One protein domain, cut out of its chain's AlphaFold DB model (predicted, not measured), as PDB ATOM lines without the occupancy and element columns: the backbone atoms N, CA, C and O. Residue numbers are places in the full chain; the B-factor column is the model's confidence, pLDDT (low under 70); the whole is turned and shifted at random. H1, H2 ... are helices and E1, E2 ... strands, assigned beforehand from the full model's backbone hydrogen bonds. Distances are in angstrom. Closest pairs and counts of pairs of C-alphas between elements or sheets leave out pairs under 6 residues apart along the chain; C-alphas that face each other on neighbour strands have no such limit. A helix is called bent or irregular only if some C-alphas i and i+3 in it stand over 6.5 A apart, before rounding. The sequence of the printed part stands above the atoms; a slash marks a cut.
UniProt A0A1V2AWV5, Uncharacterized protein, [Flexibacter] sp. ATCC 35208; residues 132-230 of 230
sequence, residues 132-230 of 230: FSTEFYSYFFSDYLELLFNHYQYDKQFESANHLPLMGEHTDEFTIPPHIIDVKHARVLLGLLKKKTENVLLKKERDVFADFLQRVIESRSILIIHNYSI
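What this domain is: This is residues 132 to 230 of the 230 residues of an uncharacterized protein of [Flexibacter] sp. ATCC 35208 (UniProt A0A1V2AWV5). A helical hairpin of H3 and H4 forms one side of the model, with H1 packed on it near the link between its two helices and a small two-stranded ribbon of E1 and E2 at the hairpin's other end. A long loop, residues 150 to 178, extends beyond the ribbon, and its residues 154 to 159 stick out. The printed part has 99 residues with four named helices and two named strands, in the order H1, H2, E1, H3, H4, E2; the sheet, E1 - E2, is antiparallel and the class is mixed, helices and strands. The whole is compact, with a radius of gyration of the C-alphas of 14.1 A and spans of 43 by 31 by 18 A.

How they stand to each other: H1, residues 134 to 144, touches H4, residues 200 to 217, through residues 202 to 206 of H4 alone; their closest C-alphas are those of Phe 136 and Leu 202, 5.9 A apart. The two run the same way at a steep tilt of 51 degrees. H2, residues 146 to 149, is close to but not clearly touching H3, residues 183 to 192, with the closest C-alphas, those of Leu 147 and His 185, 7.5 A apart. E1, residues 179 to 181, is the antiparallel neighbour of E2, residues 221 to 228, at 134 degrees between their directions. N 181 and O 223, at 2.9 A, and N 225 and O 179, at 2.8 A, are within hydrogen-bond range. H3 and H4 form a helical hairpin and touch through residues 210 to 217 of H4 alone, opposite ways at a shallow tilt of 24 degrees; their closest C-alphas, those of Val 183 and Ile 217, are 4.9 A apart. H1 and E2 are apart. Every O i to N i+4 pair is within hydrogen-bond range in H3 and H4, against 4 of 7 in H1, while H2 is too short for such a pair.

Where its parts are: H1 begins at C-alpha 134 at (51.795, -36.100, 31.108) and is 13.8 A long; it is irregular, with C-alphas 140 and 143 8.5 A apart. H2 measures 4.8 A, E1 6.9 A and H3 14.5 A. H4, the longest helix, measures 25.6 A. E2 measures 22.3 A and ends at C-alpha 228 at (42.042, -45.697, 34.302).

The domain as a whole: The two C-alphas farthest apart, those of Thr 171 and Glu 198, are 43.5 A apart. The printed part has no cut and ends at Ile 230, the chain's last residue. The link from H2 to E1, 29 residues, is long. The mean pLDDT of the printed part is 74.8, and 31 residues are under 70, among them residues 149 to 163, 167 to 177 and 228 to 230.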
ATOM      1  N   PHE A 132      44.842 -33.594  31.816       73.69
ATOM      2  CA  PHE A 132      46.022 -32.775  31.580       73.69
ATOM      3  C   PHE A 132      47.135 -33.615  30.956       73.69
ATOM      4  O   PHE A 132      47.135 -34.846  31.047       73.69
ATOM      5  N   SER A 133      48.088 -32.952  30.310       72.69
ATOM      6  CA  SER A 133      49.235 -33.611  29.698       72.69
ATOM      7  C   SER A 133      50.098 -34.363  30.723       72.69
ATOM      8  O   SER A 133      50.229 -33.980  31.888       72.69
ATOM      9  N   THR A 134      50.778 -35.424  30.283       76.00
ATOM     10  CA  THR A 134      51.795 -36.100  31.108       76.00
ATOM     11  C   THR A 134      52.911 -35.136  31.526       76.00
ATOM     12  O   THR A 134      53.455 -35.262  32.625       76.00
ATOM     13  N   GLU A 135      53.227 -34.146  30.682       79.19
ATOM     14  CA  GLU A 135      54.191 -33.086  30.989       79.19
ATOM     15  C   GLU A 135      53.708 -32.228  32.163       79.19
ATOM     16  O   GLU A 135      54.493 -31.956  33.068       79.19
ATOM     17  N   PHE A 136      52.420 -31.875  32.219       83.06
ATOM     18  CA  PHE A 136      51.828 -31.160  33.348       83.06
ATOM     19  C   PHE A 136      52.004 -31.908  34.669       83.06
ATOM     20  O   PHE A 136      52.550 -31.344  35.625       83.06
ATOM     21  N   TYR A 137      51.619 -33.186  34.722       81.31
ATOM     22  CA  TYR A 137      51.755 -33.973  35.950       81.31
ATOM     23  C   TYR A 137      53.219 -34.152  36.348       81.31
ATOM     24  O   TYR A 137      53.581 -33.938  37.504       81.31
ATOM     25  N   SER A 138      54.084 -34.461  35.384       81.19
ATOM     26  CA  SER A 138      55.520 -34.617  35.630       81.19
ATOM     27  C   SER A 138      56.162 -33.306  36.092       81.19
ATOM     28  O   SER A 138      57.075 -33.307  36.910       81.19
ATOM     29  N   TYR A 139      55.697 -32.159  35.594       86.25
ATOM     30  CA  TYR A 139      56.294 -30.871  35.916       86.25
ATOM     31  C   TYR A 139      55.879 -30.347  37.293       86.25
ATOM     32  O   TYR A 139      56.734 -29.828  38.023       86.25
ATOM     33  N   PHE A 140      54.589 -30.441  37.628       87.69
ATOM     34  CA  PHE A 140      54.016 -29.851  38.841       87.69
ATOM     35  C   PHE A 140      53.860 -30.837  39.998       87.69
ATOM     36  O   PHE A 140      53.844 -30.408  41.151       87.69
ATOM     37  N   PHE A 141      53.774 -32.134  39.708       84.81
ATOM     38  CA  PHE A 141      53.391 -33.145  40.687       84.81
ATOM     39  C   PHE A 141      54.336 -34.346  40.748       84.81
ATOM     40  O   PHE A 141      53.988 -35.281  41.449       84.81
ATOM     41  N   SER A 142      55.515 -34.348  40.104       77.81
ATOM     42  CA  SER A 142      56.422 -35.522  40.070       77.81
ATOM     43  C   SER A 142      56.599 -36.220  41.420       77.81
ATOM     44  O   SER A 142      56.444 -37.433  41.513       77.81
ATOM     45  N   ASP A 143      56.865 -35.442  42.470       74.31
ATOM     46  CA  ASP A 143      57.178 -35.953  43.812       74.31
ATOM     47  C   ASP A 143      55.914 -36.166  44.664       74.31
ATOM     48  O   ASP A 143      55.986 -36.580  45.818       74.31
ATOM     49  N   TYR A 144      54.749 -35.845  44.101       74.69
ATOM     50  CA  TYR A 144      53.459 -35.764  44.780       74.69
ATOM     51  C   TYR A 144      52.331 -36.417  43.979       74.69
ATOM     52  O   TYR A 144      51.161 -36.183  44.277       74.69
ATOM     53  N   LEU A 145      52.658 -37.222  42.964       71.69
ATOM     54  CA  LEU A 145      51.670 -37.904  42.132       71.69
ATOM     55  C   LEU A 145      50.724 -38.734  43.001       71.69
ATOM     56  O   LEU A 145      49.517 -38.740  42.773       71.69
ATOM     57  N   GLU A 146      51.248 -39.335  44.067       67.62
ATOM     58  CA  GLU A 146      50.471 -40.071  45.063       67.62
ATOM     59  C   GLU A 146      49.316 -39.254  45.662       67.62
ATOM     60  O   GLU A 146      48.303 -39.839  46.008       67.62
ATOM     61  N   LEU A 147      49.387 -37.920  45.740       70.50
ATOM     62  CA  LEU A 147      48.273 -37.088  46.227       70.50
ATOM     63  C   LEU A 147      47.090 -37.018  45.254       70.50
ATOM     64  O   LEU A 147      45.977 -36.721  45.674       70.50
ATOM     65  N   LEU A 148      47.330 -37.251  43.962       73.06
ATOM     66  CA  LEU A 148      46.278 -37.367  42.949       73.06
ATOM     67  C   LEU A 148      45.729 -38.799  42.901       73.06
ATOM     68  O   LEU A 148      44.539 -39.005  42.664       73.06
ATOM     69  N   PHE A 149      46.600 -39.779  43.156       66.19
ATOM     70  CA  PHE A 149      46.305 -41.203  43.021       66.19
ATOM     71  C   PHE A 149      45.857 -41.904  44.303       66.19
ATOM     72  O   PHE A 149      45.412 -43.047  44.194       66.19
ATOM     73  N   ASN A 150      45.977 -41.295  45.492       61.75
ATOM     74  CA  ASN A 150      45.730 -42.002  46.754       61.75
ATOM     75  C   ASN A 150      44.249 -42.237  47.026       61.75
ATOM     76  O   ASN A 150      43.585 -41.571  47.821       61.75
ATOM     77  N   HIS A 151      43.790 -43.280  46.359       55.50
ATOM     78  CA  HIS A 151      42.675 -44.091  46.752       55.50
ATOM     79  C   HIS A 151      43.117 -45.059  47.867       55.50
ATOM     80  O   HIS A 151      42.740 -44.856  49.008       55.50
ATOM     81  N   TYR A 152      44.010 -46.025  47.602       53.00
ATOM     82  CA  TYR A 152      44.604 -46.949  48.596       53.00
ATOM     83  C   TYR A 152      45.835 -47.652  48.012       53.00
ATOM     84  O   TYR A 152      45.797 -48.865  47.802       53.00
ATOM     85  N   GLN A 153      46.936 -46.973  47.700       43.53
ATOM     86  CA  GLN A 153      48.104 -47.733  47.239       43.53
ATOM     87  C   GLN A 153      48.765 -48.491  48.423       43.53
ATOM     88  O   GLN A 153      49.717 -48.021  49.032       43.53
ATOM     89  N   TYR A 154      48.207 -49.680  48.721       46.81
ATOM     90  CA  TYR A 154      48.845 -50.941  49.145       46.81
ATOM     91  C   TYR A 154      48.530 -51.611  50.505       46.81
ATOM     92  O   TYR A 154      48.947 -52.754  50.635       46.81
ATOM     93  N   ASP A 155      47.764 -51.066  51.474       40.41
ATOM     94  CA  ASP A 155      47.677 -51.751  52.801       40.41
ATOM     95  C   ASP A 155      46.414 -51.547  53.689       40.41
ATOM     96  O   ASP A 155      46.503 -51.432  54.909       40.41
ATOM     97  N   LYS A 156      45.189 -51.553  53.136       50.09
ATOM     98  CA  LYS A 156      43.921 -51.640  53.923       50.09
ATOM     99  C   LYS A 156      43.718 -50.603  55.060       50.09
ATOM    100  O   LYS A 156      42.923 -50.849  55.966       50.09
ATOM    101  N   GLN A 157      44.383 -49.447  55.059       52.19
ATOM    102  CA  GLN A 157      44.255 -48.468  56.153       52.19
ATOM    103  C   GLN A 157      43.286 -47.340  55.817       52.19
ATOM    104  O   GLN A 157      43.693 -46.302  55.322       52.19
ATOM    105  N   PHE A 158      41.997 -47.506  56.113       53.53
ATOM    106  CA  PHE A 158      40.964 -46.535  55.727       53.53
ATOM    107  C   PHE A 158      41.034 -45.170  56.432       53.53
ATOM    108  O   PHE A 158      40.356 -44.240  56.011       53.53
ATOM    109  N   GLU A 159      41.888 -45.024  57.443       55.94
ATOM    110  CA  GLU A 159      41.915 -43.863  58.341       55.94
ATOM    111  C   GLU A 159      43.072 -42.881  58.083       55.94
ATOM    112  O   GLU A 159      43.268 -41.936  58.850       55.94
ATOM    113  N   SER A 160      43.869 -43.076  57.026       58.06
ATOM    114  CA  SER A 160      44.962 -42.146  56.717       58.06
ATOM    115  C   SER A 160      44.417 -40.761  56.376       58.06
ATOM    116  O   SER A 160      43.494 -40.587  55.583       58.06
ATOM    117  N   ALA A 161      45.052 -39.733  56.939       56.69
ATOM    118  CA  ALA A 161      44.650 -38.345  56.747       56.69
ATOM    119  C   ALA A 161      44.838 -37.832  55.303       56.69
ATOM    120  O   ALA A 161      44.495 -36.678  55.035       56.69
ATOM    121  N   ASN A 162      45.414 -38.640  54.410       60.19
ATOM    122  CA  ASN A 162      45.706 -38.297  53.016       60.19
ATOM    123  C   ASN A 162      44.832 -39.085  52.021       60.19
ATOM    124  O   ASN A 162      45.215 -39.245  50.866       60.19
ATOM    125  N   HIS A 163      43.716 -39.651  52.487       67.31
ATOM    126  CA  HIS A 163      42.808 -40.436  51.655       67.31
ATOM    127  C   HIS A 163      41.697 -39.585  51.056       67.31
ATOM    128  O   HIS A 163      41.177 -38.671  51.700       67.31
ATOM    129  N   LEU A 164      41.326 -39.929  49.825       70.44
ATOM    130  CA  LEU A 164      40.275 -39.260  49.072       70.44
ATOM    131  C   LEU A 164      38.939 -40.012  49.235       70.44
ATOM    132  O   LEU A 164      38.936 -41.243  49.250       70.44
ATOM    133  N   PRO A 165      37.794 -39.314  49.382       69.88
ATOM    134  CA  PRO A 165      36.503 -39.973  49.550       69.88
ATOM    135  C   PRO A 165      36.029 -40.800  48.345       69.88
ATOM    136  O   PRO A 165      36.094 -40.359  47.199       69.88
ATOM    137  N   LEU A 166      35.462 -41.955  48.697       70.94
ATOM    138  CA  LEU A 166      34.708 -42.976  47.950       70.94
ATOM    139  C   LEU A 166      33.522 -42.522  47.124       70.94
ATOM    140  O   LEU A 166      32.537 -42.112  47.730       70.94
ATOM    141  N   MET A 167      33.525 -42.737  45.806       69.19
ATOM    142  CA  MET A 167      32.286 -42.821  45.034       69.19
ATOM    143  C   MET A 167      31.960 -44.284  44.698       69.19
ATOM    144  O   MET A 167      32.471 -44.842  43.731       69.19
ATOM    145  N   GLY A 168      31.066 -44.894  45.484       64.00
ATOM    146  CA  GLY A 168      30.510 -46.227  45.220       64.00
ATOM    147  C   GLY A 168      31.141 -47.377  46.011       64.00
ATOM    148  O   GLY A 168      31.979 -47.179  46.889       64.00
ATOM    149  N   GLU A 169      30.673 -48.592  45.719       58.38
ATOM    150  CA  GLU A 169      31.163 -49.835  46.321       58.38
ATOM    151  C   GLU A 169      32.339 -50.406  45.513       58.38
ATOM    152  O   GLU A 169      32.384 -50.295  44.289       58.38
ATOM    153  N   HIS A 170      33.297 -51.038  46.194       60.59
ATOM    154  CA  HIS A 170      34.424 -51.706  45.544       60.59
ATOM    155  C   HIS A 170      33.967 -53.019  44.905       60.59
ATOM    156  O   HIS A 170      33.678 -53.983  45.611       60.59
ATOM    157  N   THR A 171      33.919 -53.066  43.576       52.53
ATOM    158  CA  THR A 171      33.454 -54.253  42.840       52.53
ATOM    159  C   THR A 171      34.583 -55.145  42.322       52.53
ATOM    160  O   THR A 171      34.327 -56.306  42.016       52.53
ATOM    161  N   ASP A 172      35.817 -54.638  42.225       58.31
ATOM    162  CA  ASP A 172      36.981 -55.364  41.697       58.31
ATOM    163  C   ASP A 172      38.278 -54.884  42.381       58.31
ATOM    164  O   ASP A 172      38.442 -53.689  42.632       58.31
ATOM    165  N   GLU A 173      39.199 -55.805  42.677       54.97
ATOM    166  CA  GLU A 173      40.518 -55.520  43.265       54.97
ATOM    167  C   GLU A 173      41.436 -54.750  42.301       54.97
ATOM    168  O   GLU A 173      42.365 -54.074  42.745       54.97
ATOM    169  N   PHE A 174      41.163 -54.815  40.995       55.53
ATOM    170  CA  PHE A 174      41.968 -54.158  39.959       55.53
ATOM    171  C   PHE A 174      41.386 -52.832  39.465       55.53
ATOM    172  O   PHE A 174      42.047 -52.118  38.717       55.53
ATOM    173  N   THR A 175      40.171 -52.475  39.889       57.78
ATOM    174  CA  THR A 175      39.534 -51.218  39.486       57.78
ATOM    175  C   THR A 175      39.662 -50.195  40.604       57.78
ATOM    176  O   THR A 175      39.185 -50.409  41.718       57.78
ATOM    177  N   ILE A 176      40.278 -49.049  40.306       64.31
ATOM    178  CA  ILE A 176      40.260 -47.907  41.220       64.31
ATOM    179  C   ILE A 176      38.917 -47.177  41.042       64.31
ATOM    180  O   ILE A 176      38.724 -46.561  39.991       64.31
ATOM    181  N   PRO A 177      37.980 -47.229  42.012       67.62
ATOM    182  CA  PRO A 177      36.754 -46.447  41.948       67.62
ATOM    183  C   PRO A 177      37.064 -44.947  41.866       67.62
ATOM    184  O   PRO A 177      38.099 -44.504  42.375       67.62
ATOM    185  N   PRO A 178      36.164 -44.151  41.265       75.81
ATOM    186  CA  PRO A 178      36.295 -42.705  41.283       75.81
ATOM    187  C   PRO A 178      36.338 -42.160  42.714       75.81
ATOM    188  O   PRO A 178      35.678 -42.681  43.620       75.81
ATOM    189  N   HIS A 179      37.080 -41.074  42.913       79.19
ATOM    190  CA  HIS A 179      37.265 -40.468  44.232       79.19
ATOM    191  C   HIS A 179      37.278 -38.941  44.165       79.19
ATOM    192  O   HIS A 179      37.561 -38.356  43.125       79.19
ATOM    193  N   ILE A 180      36.943 -38.267  45.265       85.25
ATOM    194  CA  ILE A 180      36.767 -36.804  45.288       85.25
ATOM    195  C   ILE A 180      38.008 -36.103  45.849       85.25
ATOM    196  O   ILE A 180      38.524 -36.493  46.890       85.25
ATOM    197  N   ILE A 181      38.446 -35.002  45.229       86.38
ATOM    198  CA  ILE A 181      39.383 -34.064  45.865       86.38
ATOM    199  C   ILE A 181      38.626 -33.246  46.913       86.38
ATOM    200  O   ILE A 181      37.796 -32.403  46.575       86.38
ATOM    201  N   ASP A 182      38.929 -33.467  48.192       84.69
ATOM    202  CA  ASP A 182      38.393 -32.639  49.274       84.69
ATOM    203  C   ASP A 182      39.111 -31.274  49.385       84.69
ATOM    204  O   ASP A 182      40.150 -31.013  48.769       84.69
ATOM    205  N   VAL A 183      38.580 -30.379  50.225       87.44
ATOM    206  CA  VAL A 183      39.143 -29.033  50.448       87.44
ATOM    207  C   VAL A 183      40.589 -29.074  50.957       87.44
ATOM    208  O   VAL A 183      41.389 -28.193  50.628       87.44
ATOM    209  N   LYS A 184      40.944 -30.063  51.784       85.88
ATOM    210  CA  LYS A 184      42.287 -30.183  52.360       85.88
ATOM    211  C   LYS A 184      43.291 -30.524  51.259       85.88
ATOM    212  O   LYS A 184      44.295 -29.826  51.126       85.88
ATOM    213  N   HIS A 185      42.997 -31.539  50.455       86.12
ATOM    214  CA  HIS A 185      43.814 -31.970  49.329       86.12
ATOM    215  C   HIS A 185      43.891 -30.884  48.257       86.12
ATOM    216  O   HIS A 185      44.986 -30.576  47.788       86.12
ATOM    217  N   ALA A 186      42.779 -30.207  47.957       89.69
ATOM    218  CA  ALA A 186      42.768 -29.102  47.006       89.69
ATOM    219  C   ALA A 186      43.745 -27.981  47.396       89.69
ATOM    220  O   ALA A 186      44.494 -27.490  46.551       89.69
ATOM    221  N   ARG A 187      43.808 -27.612  48.685       90.19
ATOM    222  CA  ARG A 187      44.770 -26.610  49.183       90.19
ATOM    223  C   ARG A 187      46.220 -27.053  49.015       90.19
ATOM    224  O   ARG A 187      47.063 -26.225  48.670       90.19
ATOM    225  N   VAL A 188      46.512 -28.329  49.270       88.81
ATOM    226  CA  VAL A 188      47.863 -28.883  49.100       88.81
ATOM    227  C   VAL A 188      48.253 -28.859  47.626       88.81
ATOM    228  O   VAL A 188      49.278 -28.270  47.287       88.81
ATOM    229  N   LEU A 189      47.406 -29.406  46.748       89.19
ATOM    230  CA  LEU A 189      47.635 -29.447  45.303       89.19
ATOM    231  C   LEU A 189      47.820 -28.039  44.719       89.19
ATOM    232  O   LEU A 189      48.772 -27.802  43.978       89.19
ATOM    233  N   LEU A 190      46.993 -27.070  45.125       92.06
ATOM    234  CA  LEU A 190      47.119 -25.676  44.687       92.06
ATOM    235  C   LEU A 190      48.452 -25.057  45.141       92.06
ATOM    236  O   LEU A 190      49.064 -24.270  44.420       92.06
ATOM    237  N   GLY A 191      48.938 -25.438  46.325       90.12
ATOM    238  CA  GLY A 191      50.251 -25.045  46.828       90.12
ATOM    239  C   GLY A 191      51.416 -25.545  45.967       90.12
ATOM    240  O   GLY A 191      52.413 -24.830  45.839       90.12
ATOM    241  N   LEU A 192      51.278 -26.722  45.351       89.19
ATOM    242  CA  LEU A 192      52.291 -27.339  44.484       89.19
ATOM    243  C   LEU A 192      52.359 -26.686  43.092       89.19
ATOM    244  O   LEU A 192      53.433 -26.599  42.498       89.19
ATOM    245  N   LEU A 193      51.255 -26.103  42.614       90.75
ATOM    246  CA  LEU A 193      51.191 -25.395  41.325       90.75
ATOM    247  C   LEU A 193      52.010 -24.086  41.269       90.75
ATOM    248  O   LEU A 193      52.074 -23.434  40.229       90.75
ATOM    249  N   LYS A 194      52.678 -23.681  42.359       85.81
ATOM    250  CA  LYS A 194      53.462 -22.430  42.436       85.81
ATOM    251  C   LYS A 194      54.721 -22.412  41.561       85.81
ATOM    252  O   LYS A 194      55.318 -21.345  41.383       85.81
ATOM    253  N   LYS A 195      55.148 -23.560  41.030       86.69
ATOM    254  CA  LYS A 195      56.318 -23.662  40.148       86.69
ATOM    255  C   LYS A 195      56.112 -22.801  38.890       86.69
ATOM    256  O   LYS A 195      55.055 -22.820  38.262       86.69
ATOM    257  N   LYS A 196      57.109 -21.991  38.526       87.56
ATOM    258  CA  LYS A 196      57.037 -21.124  37.337       87.56
ATOM    259  C   LYS A 196      57.506 -21.883  36.105       87.56
ATOM    260  O   LYS A 196      58.558 -22.501  36.162       87.56
ATOM    261  N   THR A 197      56.770 -21.763  35.005       84.56
ATOM    262  CA  THR A 197      57.126 -22.306  33.690       84.56
ATOM    263  C   THR A 197      56.959 -21.225  32.626       84.56
ATOM    264  O   THR A 197      56.019 -20.432  32.698       84.56
ATOM    265  N   GLU A 198      57.870 -21.197  31.653       89.69
ATOM    266  CA  GLU A 198      57.777 -20.340  30.461       89.69
ATOM    267  C   GLU A 198      57.006 -21.035  29.319       89.69
ATOM    268  O   GLU A 198      56.673 -20.408  28.315       89.69
ATOM    269  N   ASN A 199      56.686 -22.330  29.464       85.06
ATOM    270  CA  ASN A 199      55.875 -23.062  28.494       85.06
ATOM    271  C   ASN A 199      54.415 -22.574  28.573       85.06
ATOM    272  O   ASN A 199      53.725 -22.762  29.578       85.06
ATOM    273  N   VAL A 200      53.947 -21.945  27.491       78.06
ATOM    274  CA  VAL A 200      52.605 -21.347  27.386       78.06
ATOM    275  C   VAL A 200      51.498 -22.387  27.569       78.06
ATOM    276  O   VAL A 200      50.469 -22.068  28.164       78.06
ATOM    277  N   LEU A 201      51.698 -23.617  27.090       74.31
ATOM    278  CA  LEU A 201      50.725 -24.695  27.241       74.31
ATOM    279  C   LEU A 201      50.636 -25.152  28.701       74.31
ATOM    280  O   LEU A 201      49.550 -25.126  29.272       74.31
ATOM    281  N   LEU A 202      51.776 -25.438  29.339       81.00
ATOM    282  CA  LEU A 202      51.808 -25.810  30.761       81.00
ATOM    283  C   LEU A 202      51.225 -24.717  31.660       81.00
ATOM    284  O   LEU A 202      50.600 -25.011  32.675       81.00
ATOM    285  N   LYS A 203      51.419 -23.445  31.294       80.81
ATOM    286  CA  LYS A 203      50.814 -22.318  32.006       80.81
ATOM    287  C   LYS A 203      49.286 -22.356  31.922       80.81
ATOM    288  O   LYS A 203      48.636 -22.172  32.944       80.81
ATOM    289  N   LYS A 204      48.724 -22.626  30.738       75.31
ATOM    290  CA  LYS A 204      47.272 -22.771  30.555       75.31
ATOM    291  C   LYS A 204      46.723 -23.951  31.352       75.31
ATOM    292  O   LYS A 204      45.774 -23.763  32.100       75.31
ATOM    293  N   GLU A 205      47.343 -25.127  31.246       77.38
ATOM    294  CA  GLU A 205      46.934 -26.323  31.999       77.38
ATOM    295  C   GLU A 205      46.963 -26.077  33.515       77.38
ATOM    296  O   GLU A 205      46.001 -26.383  34.218       77.38
ATOM    297  N   ARG A 206      48.022 -25.428  34.011       85.19
ATOM    298  CA  ARG A 206      48.131 -25.005  35.412       85.19
ATOM    299  C   ARG A 206      47.022 -24.052  35.826       85.19
ATOM    300  O   ARG A 206      46.452 -24.247  36.893       85.19
ATOM    301  N   ASP A 207      46.757 -23.017  35.038       80.12
ATOM    302  CA  ASP A 207      45.767 -21.997  35.389       80.12
ATOM    303  C   ASP A 207      44.349 -22.599  35.422       80.12
ATOM    304  O   ASP A 207      43.577 -22.290  36.326       80.12
ATOM    305  N   VAL A 208      44.048 -23.531  34.511       79.31
ATOM    306  CA  VAL A 208      42.802 -24.315  34.501       79.31
ATOM    307  C   VAL A 208      42.691 -25.191  35.747       79.31
ATOM    308  O   VAL A 208      41.721 -25.079  36.493       79.31
ATOM    309  N   PHE A 209      43.693 -26.031  36.023       85.00
ATOM    310  CA  PHE A 209      43.634 -26.916  37.186       85.00
ATOM    311  C   PHE A 209      43.571 -26.125  38.500       85.00
ATOM    312  O   PHE A 209      42.832 -26.489  39.411       85.00
ATOM    313  N   ALA A 210      44.287 -25.000  38.592       87.62
ATOM    314  CA  ALA A 210      44.226 -24.103  39.741       87.62
ATOM    315  C   ALA A 210      42.817 -23.528  39.962       87.62
ATOM    316  O   ALA A 210      42.376 -23.479  41.110       87.62
ATOM    317  N   ASP A 211      42.104 -23.140  38.897       83.81
ATOM    318  CA  ASP A 211      40.701 -22.706  38.986       83.81
ATOM    319  C   ASP A 211      39.813 -23.819  39.560       83.81
ATOM    320  O   ASP A 211      39.009 -23.571  40.458       83.81
ATOM    321  N   PHE A 212      40.016 -25.070  39.131       86.69
ATOM    322  CA  PHE A 212      39.210 -26.201  39.608       86.69
ATOM    323  C   PHE A 212      39.415 -26.414  41.108       86.69
ATOM    324  O   PHE A 212      38.454 -26.506  41.873       86.69
ATOM    325  N   LEU A 213      40.677 -26.430  41.546       91.00
ATOM    326  CA  LEU A 213      41.024 -26.569  42.960       91.00
ATOM    327  C   LEU A 213      40.474 -25.401  43.786       91.00
ATOM    328  O   LEU A 213      39.972 -25.614  44.889       91.00
ATOM    329  N   GLN A 214      40.522 -24.178  43.258       89.69
ATOM    330  CA  GLN A 214      39.989 -23.000  43.935       89.69
ATOM    331  C   GLN A 214      38.470 -23.101  44.136       89.69
ATOM    332  O   GLN A 214      37.979 -22.821  45.230       89.69
ATOM    333  N   ARG A 215      37.723 -23.586  43.138       88.25
ATOM    334  CA  ARG A 215      36.274 -23.816  43.265       88.25
ATOM    335  C   ARG A 215      35.923 -24.885  44.295       88.25
ATOM    336  O   ARG A 215      34.950 -24.717  45.033       88.25
ATOM    337  N   VAL A 216      36.724 -25.949  44.391       90.75
ATOM    338  CA  VAL A 216      36.593 -26.957  45.458       90.75
ATOM    339  C   VAL A 216      36.818 -26.316  46.828       90.75
ATOM    340  O   VAL A 216      36.013 -26.500  47.739       90.75
ATOM    341  N   ILE A 217      37.875 -25.511  46.978       92.88
ATOM    342  CA  ILE A 217      38.192 -24.809  48.234       92.88
ATOM    343  C   ILE A 217      37.057 -23.869  48.654       92.88
ATOM    344  O   ILE A 217      36.735 -23.778  49.840       92.88
ATOM    345  N   GLU A 218      36.436 -23.197  47.689       93.00
ATOM    346  CA  GLU A 218      35.286 -22.310  47.883       93.00
ATOM    347  C   GLU A 218      33.965 -23.062  48.094       93.00
ATOM    348  O   GLU A 218      32.926 -22.428  48.263       93.00
ATOM    349  N   SER A 219      33.993 -24.400  48.114       88.38
ATOM    350  CA  SER A 219      32.808 -25.258  48.225       88.38
ATOM    351  C   SER A 219      31.762 -25.004  47.135       88.38
ATOM    352  O   SER A 219      30.575 -25.216  47.360       88.38
ATOM    353  N   ARG A 220      32.196 -24.554  45.954       86.25
ATOM    354  CA  ARG A 220      31.330 -24.364  44.782       86.25
ATOM    355  C   ARG A 220      31.213 -25.639  43.961       86.25
ATOM    356  O   ARG A 220      30.130 -25.937  43.467       86.25
ATOM    357  N   SER A 221      32.302 -26.399  43.889       86.50
ATOM    358  CA  SER A 221      32.396 -27.584  43.043       86.50
ATOM    359  C   SER A 221      32.887 -28.812  43.801       86.50
ATOM    360  O   SER A 221      33.605 -28.710  44.796       86.50
ATOM    361  N   ILE A 222      32.538 -29.980  43.279       87.12
ATOM    362  CA  ILE A 222      33.130 -31.278  43.581       87.12
ATOM    363  C   ILE A 222      34.022 -31.640  42.400       87.12
ATOM    364  O   ILE A 222      33.570 -31.595  41.260       87.12
ATOM    365  N   LEU A 223      35.272 -32.007  42.669       86.44
ATOM    366  CA  LEU A 223      36.202 -32.486  41.652       86.44
ATOM    367  C   LEU A 223      36.403 -33.992  41.841       86.44
ATOM    368  O   LEU A 223      37.014 -34.420  42.818       86.44
ATOM    369  N   ILE A 224      35.849 -34.777  40.925       83.38
ATOM    370  CA  ILE A 224      35.912 -36.238  40.891       83.38
ATOM    371  C   ILE A 224      37.090 -36.646  40.016       83.38
ATOM    372  O   ILE A 224      37.184 -36.226  38.868       83.38
ATOM    373  N   ILE A 225      37.962 -37.489  40.545       80.75
ATOM    374  CA  ILE A 225      39.055 -38.124  39.826       80.75
ATOM    375  C   ILE A 225      38.566 -39.470  39.309       80.75
ATOM    376  O   ILE A 225      38.056 -40.290  40.069       80.75
ATOM    377  N   HIS A 226      38.773 -39.704  38.021       74.62
ATOM    378  CA  HIS A 226      38.577 -40.994  37.380       74.62
ATOM    379  C   HIS A 226      39.942 -41.546  36.994       74.62
ATOM    380  O   HIS A 226      40.680 -40.935  36.212       74.62
ATOM    381  N   ASN A 227      40.265 -42.700  37.567       70.00
ATOM    382  CA  ASN A 227      41.484 -43.436  37.285       70.00
ATOM    383  C   ASN A 227      41.195 -44.525  36.259       70.00
ATOM    384  O   ASN A 227      40.343 -45.382  36.484       70.00
ATOM    385  N   TYR A 228      41.962 -44.537  35.176       58.88
ATOM    386  CA  TYR A 228      42.042 -45.697  34.302       58.88
ATOM    387  C   TYR A 228      43.398 -46.363  34.535       58.88
ATOM    388  O   TYR A 228      44.432 -45.794  34.179       58.88
ATOM    389  N   SER A 229      43.405 -47.548  35.153       42.78
ATOM    390  CA  SER A 229      44.547 -48.452  35.004       42.78
ATOM    391  C   SER A 229      44.420 -49.118  33.638       42.78
ATOM    392  O   SER A 229      43.368 -49.682  33.331       42.78
ATOM    393  N   ILE A 230      45.464 -49.029  32.818       39.88
ATOM    394  CA  ILE A 230      45.615 -49.874  31.627       39.88
ATOM    395  C   ILE A 230      46.476 -51.066  32.002       39.88
ATOM    396  O   ILE A 230      47.502 -50.833  32.680       39.88
TER     397      ILE A 230